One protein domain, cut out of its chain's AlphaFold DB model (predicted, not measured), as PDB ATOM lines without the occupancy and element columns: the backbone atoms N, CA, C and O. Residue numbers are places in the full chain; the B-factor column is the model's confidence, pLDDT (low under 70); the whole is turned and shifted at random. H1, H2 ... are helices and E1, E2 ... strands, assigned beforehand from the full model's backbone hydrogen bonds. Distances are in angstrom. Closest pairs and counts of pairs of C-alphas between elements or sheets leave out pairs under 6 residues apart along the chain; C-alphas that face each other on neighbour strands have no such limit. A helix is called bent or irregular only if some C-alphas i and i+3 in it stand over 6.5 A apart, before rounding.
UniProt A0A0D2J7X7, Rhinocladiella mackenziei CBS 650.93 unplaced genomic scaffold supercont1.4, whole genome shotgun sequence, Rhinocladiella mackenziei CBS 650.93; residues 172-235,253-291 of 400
ATOM      1  N   TYR A 172     -12.968  56.040  20.993       93.69
ATOM      2  CA  TYR A 172     -13.179  56.722  22.284       93.69
ATOM      3  C   TYR A 172     -14.479  57.542  22.392       93.69
ATOM      4  O   TYR A 172     -14.881  57.929  23.489       93.69
ATOM      5  N   ARG A 173     -15.176  57.825  21.282       93.69
ATOM      6  CA  ARG A 173     -16.436  58.597  21.297       93.69
ATOM      7  C   ARG A 173     -17.643  57.683  21.439       93.69
ATOM      8  O   ARG A 173     -17.646  56.574  20.931       93.69
ATOM      9  N   ALA A 174     -18.729  58.197  22.013       93.19
ATOM     10  CA  ALA A 174     -19.948  57.432  22.290       93.19
ATOM     11  C   ALA A 174     -20.532  56.627  21.111       93.19
ATOM     12  O   ALA A 174     -21.077  55.546  21.331       93.19
ATOM     13  N   HIS A 175     -20.435  57.143  19.886       93.44
ATOM     14  CA  HIS A 175     -20.941  56.486  18.679       93.44
ATOM     15  C   HIS A 175     -19.888  55.651  17.937       93.44
ATOM     16  O   HIS A 175     -20.257  54.994  16.972       93.44
ATOM     17  N   HIS A 176     -18.612  55.676  18.346       96.31
ATOM     18  CA  HIS A 176     -17.594  54.831  17.720       96.31
ATOM     19  C   HIS A 176     -17.935  53.357  17.950       96.31
ATOM     20  O   HIS A 176     -18.445  52.980  19.015       96.31
ATOM     21  N   GLU A 177     -17.665  52.551  16.932       96.62
ATOM     22  CA  GLU A 177     -17.901  51.116  16.954       96.62
ATOM     23  C   GLU A 177     -16.820  50.408  17.768       96.62
ATOM     24  O   GLU A 177     -15.676  50.857  17.857       96.62
ATOM     25  N   VAL A 178     -17.212  49.311  18.400       96.38
ATOM     26  CA  VAL A 178     -16.297  48.409  19.091       96.38
ATOM     27  C   VAL A 178     -16.329  47.094  18.330       96.38
ATOM     28  O   VAL A 178     -17.394  46.510  18.128       96.38
ATOM     29  N   HIS A 179     -15.160  46.647  17.896       95.50
ATOM     30  CA  HIS A 179     -14.964  45.413  17.160       95.50
ATOM     31  C   HIS A 179     -14.662  44.273  18.141       95.50
ATOM     32  O   HIS A 179     -13.846  44.445  19.052       95.50
ATOM     33  N   PRO A 180     -15.314  43.108  18.008       94.38
ATOM     34  CA  PRO A 180     -15.012  41.965  18.851       94.38
ATOM     35  C   PRO A 180     -13.624  41.422  18.529       94.38
ATOM     36  O   PRO A 180     -13.301  41.169  17.372       94.38
ATOM     37  N   VAL A 181     -12.824  41.198  19.568       93.69
ATOM     38  CA  VAL A 181     -11.587  40.425  19.448       93.69
ATOM     39  C   VAL A 181     -11.962  38.953  19.548       93.69
ATOM     40  O   VAL A 181     -12.636  38.557  20.502       93.69
ATOM     41  N   ALA A 182     -11.596  38.168  18.545       90.62
ATOM     42  CA  ALA A 182     -11.875  36.743  18.519       90.62
ATOM     43  C   ALA A 182     -10.818  35.955  19.314       90.62
ATOM     44  O   ALA A 182      -9.697  36.425  19.504       90.62
ATOM     45  N   LEU A 183     -11.193  34.778  19.813       86.56
ATOM     46  CA  LEU A 183     -10.334  33.912  20.617       86.56
ATOM     47  C   LEU A 183     -10.077  32.599  19.896       86.56
ATOM     48  O   LEU A 183     -10.981  32.037  19.279       86.56
ATOM     49  N   LEU A 184      -8.845  32.112  20.012       80.00
ATOM     50  CA  LEU A 184      -8.478  30.783  19.558       80.00
ATOM     51  C   LEU A 184      -8.620  29.807  20.723       80.00
ATOM     52  O   LEU A 184      -7.806  29.812  21.647       80.00
ATOM     53  N   GLU A 185      -9.644  28.965  20.662       77.19
ATOM     54  CA  GLU A 185      -9.806  27.850  21.590       77.19
ATOM     55  C   GLU A 185      -9.281  26.566  20.936       77.19
ATOM     56  O   GLU A 185      -9.579  26.275  19.771       77.19
ATOM     57  N   GLN A 186      -8.454  25.810  21.666       71.38
ATOM     58  CA  GLN A 186      -7.792  24.610  21.147       71.38
ATOM     59  C   GLN A 186      -8.841  23.607  20.634       71.38
ATOM     60  O   GLN A 186      -9.569  22.996  21.409       71.38
ATOM     61  N   GLY A 187      -8.928  23.449  19.311       66.06
ATOM     62  CA  GLY A 187      -9.814  22.484  18.650       66.06
ATOM     63  C   GLY A 187     -11.227  22.971  18.299       66.06
ATOM     64  O   GLY A 187     -11.900  22.283  17.536       66.06
ATOM     65  N   GLN A 188     -11.674  24.142  18.771       70.50
ATOM     66  CA  GLN A 188     -13.000  24.699  18.424       70.50
ATOM     67  C   GLN A 188     -12.944  25.831  17.384       70.50
ATOM     68  O   GLN A 188     -13.984  26.298  16.916       70.50
ATOM     69  N   GLY A 189     -11.739  26.223  16.963       74.12
ATOM     70  CA  GLY A 189     -11.523  27.259  15.958       74.12
ATOM     71  C   GLY A 189     -11.696  28.669  16.521       74.12
ATOM     72  O   GLY A 189     -11.636  28.892  17.730       74.12
ATOM     73  N   LEU A 190     -11.869  29.635  15.619       81.50
ATOM     74  CA  LEU A 190     -12.008  31.040  15.976       81.50
ATOM     75  C   LEU A 190     -13.390  31.307  16.583       81.50
ATOM     76  O   LEU A 190     -14.400  31.304  15.876       81.50
ATOM     77  N   GLN A 191     -13.438  31.596  17.880       88.06
ATOM     78  CA  GLN A 191     -14.671  31.966  18.560       88.06
ATOM     79  C   GLN A 191     -14.822  33.479  18.655       88.06
ATOM     80  O   GLN A 191     -13.897  34.208  19.015       88.06
ATOM     81  N   ARG A 192     -16.032  33.956  18.369       90.19
ATOM     82  CA  ARG A 192     -16.433  35.350  18.572       90.19
ATOM     83  C   ARG A 192     -17.438  35.413  19.718       90.19
ATOM     84  O   ARG A 192     -18.249  34.494  19.844       90.19
ATOM     85  N   PRO A 193     -17.428  36.486  20.524       92.94
ATOM     86  CA  PRO A 193     -18.440  36.663  21.551       92.94
ATOM     87  C   PRO A 193     -19.822  36.759  20.897       92.94
ATOM     88  O   PRO A 193     -19.976  37.323  19.811       92.94
ATOM     89  N   ASP A 194     -20.839  36.243  21.581       92.69
ATOM     90  CA  ASP A 194     -22.220  36.324  21.128       92.69
ATOM     91  C   ASP A 194     -22.610  37.795  20.957       92.69
ATOM     92  O   ASP A 194     -22.538  38.641  21.861       92.69
ATOM     93  N   GLN A 195     -23.056  38.081  19.742       91.31
ATOM     94  CA  GLN A 195     -23.413  39.394  19.272       91.31
ATOM     95  C   GLN A 195     -24.501  40.074  20.116       91.31
ATOM     96  O   GLN A 195     -24.586  41.306  20.111       91.31
ATOM     97  N   LYS A 196     -25.330  39.296  20.824       92.06
ATOM     98  CA  LYS A 196     -26.388  39.795  21.713       92.06
ATOM     99  C   LYS A 196     -25.841  40.429  22.996       92.06
ATOM    100  O   LYS A 196     -26.452  41.362  23.524       92.06
ATOM    101  N   TYR A 197     -24.727  39.916  23.513       92.25
ATOM    102  CA  TYR A 197     -24.147  40.358  24.785       92.25
ATOM    103  C   TYR A 197     -22.974  41.323  24.589       92.25
ATOM    104  O   TYR A 197     -22.673  42.102  25.495       92.25
ATOM    105  N   PHE A 198     -22.364  41.325  23.401       96.06
ATOM    106  CA  PHE A 198     -21.243  42.191  23.058       96.06
ATOM    107  C   PHE A 198     -21.654  43.666  22.824       96.06
ATOM    108  O   PHE A 198     -22.606  43.930  22.080       96.06
ATOM    109  N   PRO A 199     -20.946  44.655  23.408       95.25
ATOM    110  CA  PRO A 199     -21.222  46.072  23.184       95.25
ATOM    111  C   PRO A 199     -20.713  46.517  21.809       95.25
ATOM    112  O   PRO A 199     -19.514  46.582  21.585       95.25
ATOM    113  N   ARG A 200     -21.613  46.895  20.895       95.38
ATOM    114  CA  ARG A 200     -21.232  47.328  19.535       95.38
ATOM    115  C   ARG A 200     -20.684  48.751  19.462       95.38
ATOM    116  O   ARG A 200     -20.114  49.130  18.449       95.38
ATOM    117  N   THR A 201     -20.901  49.561  20.496       97.00
ATOM    118  CA  THR A 201     -20.439  50.953  20.537       97.00
ATOM    119  C   THR A 201     -19.841  51.301  21.884       97.00
ATOM    120  O   THR A 201     -20.212  50.719  22.908       97.00
ATOM    121  N   VAL A 202     -18.985  52.322  21.915       96.19
ATOM    122  CA  VAL A 202     -18.353  52.793  23.157       96.19
ATOM    123  C   VAL A 202     -19.406  53.217  24.194       96.19
ATOM    124  O   VAL A 202     -19.237  52.978  25.385       96.19
ATOM    125  N   LYS A 203     -20.555  53.775  23.782       94.69
ATOM    126  CA  LYS A 203     -21.665  54.082  24.708       94.69
ATOM    127  C   LYS A 203     -22.280  52.827  25.327       94.69
ATOM    128  O   LYS A 203     -22.656  52.851  26.496       94.69
ATOM    129  N   GLN A 204     -22.437  51.751  24.554       95.19
ATOM    130  CA  GLN A 204     -22.927  50.474  25.084       95.19
ATOM    131  C   GLN A 204     -21.893  49.834  26.009       95.19
ATOM    132  O   GLN A 204     -22.273  49.328  27.062       95.19
ATOM    133  N   PHE A 205     -20.612  49.929  25.649       96.19
ATOM    134  CA  PHE A 205     -19.493  49.493  26.476       96.19
ATOM    135  C   PHE A 205     -19.479  50.239  27.815       96.19
ATOM    136  O   PHE A 205     -19.512  49.613  28.863       96.19
ATOM    137  N   TRP A 206     -19.575  51.571  27.807       94.69
ATOM    138  CA  TRP A 206     -19.627  52.383  29.028       94.69
ATOM    139  C   TRP A 206     -20.836  52.051  29.913       94.69
ATOM    140  O   TRP A 206     -20.732  51.976  31.135       94.69
ATOM    141  N   LYS A 207     -21.999  51.773  29.310       93.56
ATOM    142  CA  LYS A 207     -23.198  51.334  30.045       93.56
ATOM    143  C   LYS A 207     -23.014  49.999  30.764       93.56
ATOM    144  O   LYS A 207     -23.817  49.704  31.656       93.56
ATOM    145  N   LEU A 208     -21.994  49.209  30.420       93.25
ATOM    146  CA  LEU A 208     -21.705  47.968  31.124       93.25
ATOM    147  C   LEU A 208     -21.423  48.202  32.603       93.25
ATOM    148  O   LEU A 208     -21.681  47.280  33.351       93.25
ATOM    149  N   GLN A 209     -21.008  49.388  33.061       91.62
ATOM    150  CA  GLN A 209     -20.804  49.655  34.496       91.62
ATOM    151  C   GLN A 209     -22.092  49.571  35.337       91.62
ATOM    152  O   GLN A 209     -22.044  49.369  36.545       91.62
ATOM    153  N   SER A 210     -23.266  49.722  34.712       90.31
ATOM    154  CA  SER A 210     -24.549  49.688  35.418       90.31
ATOM    155  C   SER A 210     -24.862  48.285  35.947       90.31
ATOM    156  O   SER A 210     -24.625  47.284  35.265       90.31
ATOM    157  N   SER A 211     -25.477  48.192  37.128       86.88
ATOM    158  CA  SER A 211     -25.928  46.922  37.719       86.88
ATOM    159  C   SER A 211     -26.864  46.128  36.796       86.88
ATOM    160  O   SER A 211     -26.786  44.903  36.754       86.88
ATOM    161  N   GLN A 212     -27.658  46.808  35.960       88.88
ATOM    162  CA  GLN A 212     -28.552  46.185  34.971       88.88
ATOM    163  C   GLN A 212     -27.807  45.358  33.908       88.88
ATOM    164  O   GLN A 212     -28.379  44.452  33.308       88.88
ATOM    165  N   ASN A 213     -26.526  45.653  33.677       91.56
ATOM    166  CA  ASN A 213     -25.684  44.965  32.699       91.56
ATOM    167  C   ASN A 213     -24.704  43.973  33.344       91.56
ATOM    168  O   ASN A 213     -23.776  43.521  32.672       91.56
ATOM    169  N   ALA A 214     -24.910  43.598  34.614       89.62
ATOM    170  CA  ALA A 214     -24.031  42.670  35.330       89.62
ATOM    171  C   ALA A 214     -23.867  41.326  34.612       89.62
ATOM    172  O   ALA A 214     -22.751  40.841  34.472       89.62
ATOM    173  N   PHE A 215     -24.950  40.777  34.056       91.56
ATOM    174  CA  PHE A 215     -24.887  39.538  33.280       91.56
ATOM    175  C   PHE A 215     -24.020  39.671  32.018       91.56
ATOM    176  O   PHE A 215     -23.243  38.779  31.700       91.56
ATOM    177  N   ARG A 216     -24.116  40.804  31.307       93.44
ATOM    178  CA  ARG A 216     -23.306  41.054  30.103       93.44
ATOM    179  C   ARG A 216     -21.829  41.200  30.448       93.44
ATOM    180  O   ARG A 216     -20.999  40.660  29.731       93.44
ATOM    181  N   ARG A 217     -21.509  41.889  31.553       94.00
ATOM    182  CA  ARG A 217     -20.134  41.944  32.074       94.00
ATOM    183  C   ARG A 217     -19.620  40.544  32.390       94.00
ATOM    184  O   ARG A 217     -18.577  40.178  31.871       94.00
ATOM    185  N   PHE A 218     -20.372  39.770  33.173       93.50
ATOM    186  CA  PHE A 218     -19.998  38.407  33.556       93.50
ATOM    187  C   PHE A 218     -19.706  37.527  32.335       93.50
ATOM    188  O   PHE A 218     -18.628  36.949  32.247       93.50
ATOM    189  N   TYR A 219     -20.617  37.513  31.355       94.81
ATOM    190  CA  TYR A 219     -20.432  36.779  30.102       94.81
ATOM    191  C   TYR A 219     -19.134  37.170  29.384       94.81
ATOM    192  O   TYR A 219     -18.386  36.301  28.948       94.81
ATOM    193  N   LEU A 220     -18.853  38.471  29.265       94.31
ATOM    194  CA  LEU A 220     -17.664  38.944  28.560       94.31
ATOM    195  C   LEU A 220     -16.378  38.625  29.324       94.31
ATOM    196  O   LEU A 220     -15.409  38.227  28.690       94.31
ATOM    197  N   LEU A 221     -16.359  38.759  30.654       92.81
ATOM    198  CA  LEU A 221     -15.194  38.386  31.464       92.81
ATOM    199  C   LEU A 221     -14.896  36.887  31.351       92.81
ATOM    200  O   LEU A 221     -13.734  36.512  31.220       92.81
ATOM    201  N   GLN A 222     -15.942  36.054  31.351       92.88
ATOM    202  CA  GLN A 222     -15.818  34.611  31.168       92.88
ATOM    203  C   GLN A 222     -15.324  34.266  29.760       92.88
ATOM    204  O   GLN A 222     -14.347  33.539  29.626       92.88
ATOM    205  N   PHE A 223     -15.954  34.818  28.716       93.38
ATOM    206  CA  PHE A 223     -15.560  34.578  27.326       93.38
ATOM    207  C   PHE A 223     -14.099  34.970  27.093       93.38
ATOM    208  O   PHE A 223     -13.322  34.191  26.557       93.38
ATOM    209  N   TYR A 224     -13.699  36.157  27.551       93.00
ATOM    210  CA  TYR A 224     -12.351  36.682  27.362       93.00
ATOM    211  C   TYR A 224     -11.287  36.122  28.309       93.00
ATOM    212  O   TYR A 224     -10.125  36.514  28.169       93.00
ATOM    213  N   HIS A 225     -11.666  35.212  29.214       91.38
ATOM    214  CA  HIS A 225     -10.779  34.611  30.209       91.38
ATOM    215  C   HIS A 225      -9.981  35.682  30.970       91.38
ATOM    216  O   HIS A 225      -8.755  35.647  31.036       91.38
ATOM    217  N   ILE A 226     -10.682  36.700  31.480       89.75
ATOM    218  CA  ILE A 226     -10.044  37.793  32.219       89.75
ATOM    219  C   ILE A 226      -9.651  37.292  33.609       89.75
ATOM    220  O   ILE A 226     -10.506  37.007  34.449       89.75
ATOM    221  N   GLU A 227      -8.346  37.212  33.844       82.62
ATOM    222  CA  GLU A 227      -7.739  36.851  35.125       82.62
ATOM    223  C   GLU A 227      -7.348  38.107  35.930       82.62
ATOM    224  O   GLU A 227      -7.468  39.234  35.451       82.62
ATOM    225  N   GLY A 228      -6.918  37.927  37.184       80.81
ATOM    226  CA  GLY A 228      -6.454  39.027  38.047       80.81
ATOM    227  C   GLY A 228      -7.540  39.720  38.877       80.81
ATOM    228  O   GLY A 228      -7.219  40.480  39.781       80.81
ATOM    229  N   TYR A 229      -8.822  39.394  38.675       82.88
ATOM    230  CA  TYR A 229      -9.917  39.972  39.470       82.88
ATOM    231  C   TYR A 229      -9.825  39.665  40.970       82.88
ATOM    232  O   TYR A 229     -10.380  40.399  41.779       82.88
ATOM    233  N   LYS A 230      -9.107  38.602  41.353       81.88
ATOM    234  CA  LYS A 230      -8.886  38.224  42.755       81.88
ATOM    235  C   LYS A 230      -8.094  39.274  43.543       81.88
ATOM    236  O   LYS A 230      -8.311  39.393  44.741       81.88
ATOM    237  N   GLN A 231      -7.225  40.027  42.868       80.69
ATOM    238  CA  GLN A 231      -6.352  41.038  43.476       80.69
ATOM    239  C   GLN A 231      -7.058  42.387  43.660       80.69
ATOM    240  O   GLN A 231      -6.643  43.183  44.488       80.69
ATOM    241  N   TRP A 232      -8.185  42.628  42.977       84.69
ATOM    242  CA  TRP A 232      -8.915  43.903  43.086       84.69
ATOM    243  C   TRP A 232      -9.430  44.203  44.493       84.69
ATOM    244  O   TRP A 232      -9.712  45.353  44.804       84.69
ATOM    245  N   LYS A 233      -9.588  43.169  45.323       73.19
ATOM    246  CA  LYS A 233      -9.948  43.331  46.728       73.19
ATOM    247  C   LYS A 233      -8.770  43.845  47.560       73.19
ATOM    248  O   LYS A 233      -8.975  44.682  48.424       73.19
ATOM    249  N   GLU A 234      -7.563  43.358  47.279       66.62
ATOM    250  CA  GLU A 234      -6.338  43.741  47.990       66.62
ATOM    251  C   GLU A 234      -5.976  45.203  47.690       66.62
ATOM    252  O   GLU A 234      -5.703  45.951  48.621       66.62
ATOM    253  N   ASP A 235      -6.104  45.631  46.428       62.12
ATOM    254  CA  ASP A 235      -5.841  47.014  45.996       62.12
ATOM    255  C   ASP A 235      -6.771  48.062  46.654       62.12
ATOM    256  O   ASP A 235      -6.396  49.227  46.779       62.12
ATOM    257  N   THR A 253     -14.989  35.308  44.129       85.94
ATOM    258  CA  THR A 253     -15.542  34.630  42.948       85.94
ATOM    259  C   THR A 253     -15.761  35.631  41.817       85.94
ATOM    260  O   THR A 253     -15.934  36.831  42.051       85.94
ATOM    261  N   LEU A 254     -15.791  35.154  40.569       84.94
ATOM    262  CA  LEU A 254     -16.017  36.016  39.405       84.94
ATOM    263  C   LEU A 254     -17.352  36.779  39.512       84.94
ATOM    264  O   LEU A 254     -17.448  37.943  39.126       84.94
ATOM    265  N   GLU A 255     -18.387  36.156  40.077       85.81
ATOM    266  CA  GLU A 255     -19.699  36.773  40.283       85.81
ATOM    267  C   GLU A 255     -19.663  37.906  41.313       85.81
ATOM    268  O   GLU A 255     -20.369  38.902  41.137       85.81
ATOM    269  N   GLN A 256     -18.865  37.755  42.375       85.88
ATOM    270  CA  GLN A 256     -18.657  38.792  43.389       85.88
ATOM    271  C   GLN A 256     -17.873  39.959  42.787       85.88
ATOM    272  O   GLN A 256     -18.346  41.094  42.817       85.88
ATOM    273  N   ALA A 257     -16.771  39.671  42.087       86.88
ATOM    274  CA  ALA A 257     -15.960  40.687  41.420       86.88
ATOM    275  C   ALA A 257     -16.772  41.547  40.432       86.88
ATOM    276  O   ALA A 257     -16.655  42.772  40.409       86.88
ATOM    277  N   VAL A 258     -17.663  40.922  39.651       88.38
ATOM    278  CA  VAL A 258     -18.525  41.629  38.690       88.38
ATOM    279  C   VAL A 258     -19.522  42.568  39.369       88.38
ATOM    280  O   VAL A 258     -19.907  43.576  38.762       88.38
ATOM    281  N   ARG A 259     -19.993  42.242  40.577       86.81
ATOM    282  CA  ARG A 259     -20.961  43.060  41.323       86.81
ATOM    283  C   ARG A 259     -20.282  44.200  42.064       86.81
ATOM    284  O   ARG A 259     -20.767  45.325  41.960       86.81
ATOM    285  N   ASP A 260     -19.182  43.892  42.736       87.62
ATOM    286  CA  ASP A 260     -18.548  44.785  43.702       87.62
ATOM    287  C   ASP A 260     -17.568  45.752  43.013       87.62
ATOM    288  O   ASP A 260     -17.502  46.921  43.386       87.62
ATOM    289  N   TYR A 261     -16.929  45.333  41.909       90.06
ATOM    290  CA  TYR A 261     -15.924  46.126  41.183       90.06
ATOM    291  C   TYR A 261     -16.271  46.339  39.692       90.06
ATOM    292  O   TYR A 261     -15.525  45.937  38.789       90.06
ATOM    293  N   PRO A 262     -17.401  47.000  39.364       90.38
ATOM    294  CA  PRO A 262     -17.853  47.152  37.981       90.38
ATOM    295  C   PRO A 262     -16.907  47.994  37.112       90.38
ATOM    296  O   PRO A 262     -16.810  47.730  35.915       90.38
ATOM    297  N   LEU A 263     -16.206  48.986  37.673       90.94
ATOM    298  CA  LEU A 263     -15.266  49.822  36.915       90.94
ATOM    299  C   LEU A 263     -13.979  49.065  36.560       90.94
ATOM    300  O   LEU A 263     -13.569  49.114  35.402       90.94
ATOM    301  N   ARG A 264     -13.422  48.288  37.500       90.88
ATOM    302  CA  ARG A 264     -12.258  47.414  37.261       90.88
ATOM    303  C   ARG A 264     -12.549  46.348  36.205       90.88
ATOM    304  O   ARG A 264     -11.735  46.100  35.322       90.88
ATOM    305  N   CYS A 265     -13.771  45.807  36.202       92.00
ATOM    306  CA  CYS A 265     -14.242  44.927  35.131       92.00
ATOM    307  C   CYS A 265     -14.198  45.602  33.751       92.00
ATOM    308  O   CYS A 265     -13.808  44.971  32.769       92.00
ATOM    309  N   LEU A 266     -14.627  46.865  33.652       93.50
ATOM    310  CA  LEU A 266     -14.588  47.610  32.392       93.50
ATOM    311  C   LEU A 266     -13.152  47.927  31.972       93.50
ATOM    312  O   LEU A 266     -12.855  47.841  30.786       93.50
ATOM    313  N   GLU A 267     -12.277  48.269  32.911       93.62
ATOM    314  CA  GLU A 267     -10.854  48.513  32.659       93.62
ATOM    315  C   GLU A 267     -10.172  47.259  32.082       93.62
ATOM    316  O   GLU A 267      -9.576  47.311  31.004       93.62
ATOM    317  N   ALA A 268     -10.368  46.101  32.717       93.38
ATOM    318  CA  ALA A 268      -9.824  44.831  32.245       93.38
ATOM    319  C   ALA A 268     -10.405  44.403  30.881       93.38
ATOM    320  O   ALA A 268      -9.677  43.941  29.998       93.38
ATOM    321  N   LEU A 269     -11.709  44.613  30.658       94.56
ATOM    322  CA  LEU A 269     -12.337  44.386  29.351       94.56
ATOM    323  C   LEU A 269     -11.795  45.332  28.276       94.56
ATOM    324  O   LEU A 269     -11.577  44.907  27.142       94.56
ATOM    325  N   ALA A 270     -11.573  46.606  28.609       95.31
ATOM    326  CA  ALA A 270     -11.010  47.582  27.685       95.31
ATOM    327  C   ALA A 270      -9.598  47.168  27.260       95.31
ATOM    328  O   ALA A 270      -9.318  47.131  26.062       95.31
ATOM    329  N   ALA A 271      -8.758  46.758  28.214       94.00
ATOM    330  CA  ALA A 271      -7.418  46.251  27.939       94.00
ATOM    331  C   ALA A 271      -7.449  45.042  26.987       94.00
ATOM    332  O   ALA A 271      -6.700  44.998  26.007       94.00
ATOM    333  N   ARG A 272      -8.366  44.090  27.209       92.75
ATOM    334  CA  ARG A 272      -8.474  42.889  26.368       92.75
ATOM    335  C   ARG A 272      -8.995  43.166  24.956       92.75
ATOM    336  O   ARG A 272      -8.562  42.504  24.012       92.75
ATOM    337  N   LEU A 273      -9.901  44.135  24.816       94.44
ATOM    338  CA  LEU A 273     -10.458  44.572  23.532       94.44
ATOM    339  C   LEU A 273      -9.551  45.564  22.788       94.44
ATOM    340  O   LEU A 273      -9.786  45.827  21.611       94.44
ATOM    341  N   GLY A 274      -8.528  46.120  23.439       94.81
ATOM    342  CA  GLY A 274      -7.687  47.179  22.874       94.81
ATOM    343  C   GLY A 274      -8.344  48.564  22.891       94.81
ATOM    344  O   GLY A 274      -7.957  49.434  22.121       94.81
ATOM    345  N   LEU A 275      -9.343  48.782  23.748       96.19
ATOM    346  CA  LEU A 275      -9.968  50.087  23.961       96.19
ATOM    347  C   LEU A 275      -9.118  50.933  24.917       96.19
ATOM    348  O   LEU A 275      -8.616  50.442  25.925       96.19
ATOM    349  N   ASN A 276      -9.014  52.235  24.650       95.12
ATOM    350  CA  ASN A 276      -8.357  53.163  25.570       95.12
ATOM    351  C   ASN A 276      -9.344  53.619  26.658       95.12
ATOM    352  O   ASN A 276     -10.128  54.547  26.438       95.12
ATOM    353  N   TYR A 277      -9.322  52.943  27.810       94.88
ATOM    354  CA  TYR A 277     -10.258  53.192  28.908       94.88
ATOM    355  C   TYR A 277     -10.215  54.640  29.411       94.88
ATOM    356  O   TYR A 277     -11.272  55.249  29.553       94.88
ATOM    357  N   ASP A 278      -9.026  55.220  29.591       94.44
ATOM    358  CA  ASP A 278      -8.859  56.581  30.119       94.44
ATOM    359  C   ASP A 278      -9.486  57.638  29.208       94.44
ATOM    360  O   ASP A 278     -10.235  58.510  29.649       94.44
ATOM    361  N   LYS A 279      -9.250  57.528  27.894       93.94
ATOM    362  CA  LYS A 279      -9.864  58.433  26.912       93.94
ATOM    363  C   LYS A 279     -11.379  58.277  26.874       93.94
ATOM    364  O   LYS A 279     -12.098  59.265  26.714       93.94
ATOM    365  N   ILE A 280     -11.877  57.044  26.990       94.44
ATOM    366  CA  ILE A 280     -13.315  56.764  27.020       94.44
ATOM    367  C   ILE A 280     -13.939  57.349  28.289       94.44
ATOM    368  O   ILE A 280     -14.971  58.017  28.201       94.44
ATOM    369  N   SER A 281     -13.332  57.121  29.452       93.31
ATOM    370  CA  SER A 281     -13.860  57.557  30.744       93.31
ATOM    371  C   SER A 281     -13.925  59.082  30.824       93.31
ATOM    372  O   SER A 281     -14.988  59.631  31.128       93.31
ATOM    373  N   GLU A 282     -12.858  59.778  30.425       92.94
ATOM    374  CA  GLU A 282     -12.810  61.239  30.352       92.94
ATOM    375  C   GLU A 282     -13.889  61.785  29.403       92.94
ATOM    376  O   GLU A 282     -14.643  62.703  29.747       92.94
ATOM    377  N   GLN A 283     -14.018  61.192  28.213       92.00
ATOM    378  CA  GLN A 283     -14.991  61.624  27.213       92.00
ATOM    379  C   GLN A 283     -16.440  61.408  27.674       92.00
ATOM    380  O   GLN A 283     -17.295  62.267  27.441       92.00
ATOM    381  N   MET A 284     -16.734  60.287  28.335       90.75
ATOM    382  CA  MET A 284     -18.081  59.967  28.818       90.75
ATOM    383  C   MET A 284     -18.487  60.827  30.011       90.75
ATOM    384  O   MET A 284     -19.621  61.304  30.059       90.75
ATOM    385  N   GLN A 285     -17.561  61.089  30.937       89.00
ATOM    386  CA  GLN A 285     -17.799  61.990  32.066       89.00
ATOM    387  C   GLN A 285     -17.993  63.442  31.608       89.00
ATOM    388  O   GLN A 285     -18.831  64.165  32.148       89.00
ATOM    389  N   ARG A 286     -17.265  63.890  30.577       88.00
ATOM    390  CA  ARG A 286     -17.493  65.205  29.955       88.00
ATOM    391  C   ARG A 286     -18.891  65.317  29.354       88.00
ATOM    392  O   ARG A 286     -19.550  66.335  29.537       88.00
ATOM    393  N   GLN A 287     -19.351  64.274  28.665       82.75
ATOM    394  CA  GLN A 287     -20.687  64.256  28.072       82.75
ATOM    395  C   GLN A 287     -21.797  64.227  29.125       82.75
ATOM    396  O   GLN A 287     -22.794  64.914  28.939       82.75
ATOM    397  N   SER A 288     -21.636  63.503  30.238       82.19
ATOM    398  CA  SER A 288     -22.639  63.521  31.313       82.19
ATOM    399  C   SER A 288     -22.751  64.902  31.964       82.19
ATOM    400  O   SER A 288     -23.857  65.396  32.137       82.19
ATOM    401  N   ARG A 289     -21.619  65.578  32.214       81.81
ATOM    402  CA  ARG A 289     -21.589  66.944  32.776       81.81
ATOM    403  C   ARG A 289     -22.242  67.999  31.875       81.81
ATOM    404  O   ARG A 289     -22.706  69.011  32.377       81.81
ATOM    405  N   GLN A 290     -22.265  67.788  30.558       73.56
ATOM    406  CA  GLN A 290     -22.925  68.693  29.605       73.56
ATOM    407  C   GLN A 290     -24.439  68.467  29.497       73.56
ATOM    408  O   GLN A 290     -25.142  69.333  28.981       73.56
ATOM    409  N   ILE A 291     -24.940  67.311  29.941       64.00
ATOM    410  CA  ILE A 291     -26.358  66.948  29.846       64.00
ATOM    411  C   ILE A 291     -27.148  67.431  31.077       64.00
ATOM    412  O   ILE A 291     -28.363  67.560  30.968       64.00
TER     413      ILE A 291
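Overview. This is residues 172 to 235 and 253 to 291 of the 400 residues of an uncharacterized protein of Rhinocladiella mackenziei CBS 650.93 (UniProt A0A0D2J7X7). A small cluster of mostly crossed helices has H5 in its middle, with H2 packed on H5, H4 on H2 and H3 on H4. The longest helix, H6, crosses H1 and reaches out at one end of the longest axis, and the small hairpin E1 and E2 lies at the other end. The 103 printed residues hold E1, E2, H1, H2, H3, H4, H5 and H6 in that order, mostly helix, with one antiparallel two-stranded sheet. The whole is compact, with a radius of gyration of the C-alphas of 13.9 A and spans of 49 by 33 by 22 A.

Along the chain. E1, residues 183 to 185, begins at C-alpha (-10.334, 33.912, 20.617); E2 is residues 189 to 191. H1 is residues 202 to 207, H2 211 to 223 at 19.2 A, H3 229 to 235, H4 254 to 260 and H5 262 to 273 at 16.4 A. H6, residues 277 to 291, spans 21.2 A and ends at C-alpha (-26.358, 66.948, 29.846). H2 is irregular, with C-alphas 212 and 215 7.8 A apart, and H3 only just, with C-alphas 230 and 233 6.6 A apart.

Arrangement. In the hairpin, N 183 and O 191 are within hydrogen-bond range at 2.9 A. E1 is apart from H5. H1 touches H6, about perpendicular at 74 degrees, closest at C-alphas 202 and 280, 7.5 A. H2 touches H4 at C-alphas 218 and 258, 6.2 A, and H5 at 221 and 269, 7.0 A. H3 touches H4 at C-alphas 229 and 257, 6.4 A. H5 touches H6 at C-alphas 270 and 277, 5.8 A. Every O i to N i+4 pair is within hydrogen-bond range in H1, H4, H5 and H6; H2 has 7 of 9, and H3 1 of 3 beside 2 of 4 for i+3.

Size, cuts and confidence. The C-alphas of Gly 187 and Gln 290 are farthest apart, 49.3 A. Residues 236 to 252 are not printed, and C-alphas 235 and 253 are 16.0 A apart across the cut. No link printed whole is long. The model's pLDDT is under 70 at residues 187, 234 to 235 and 291.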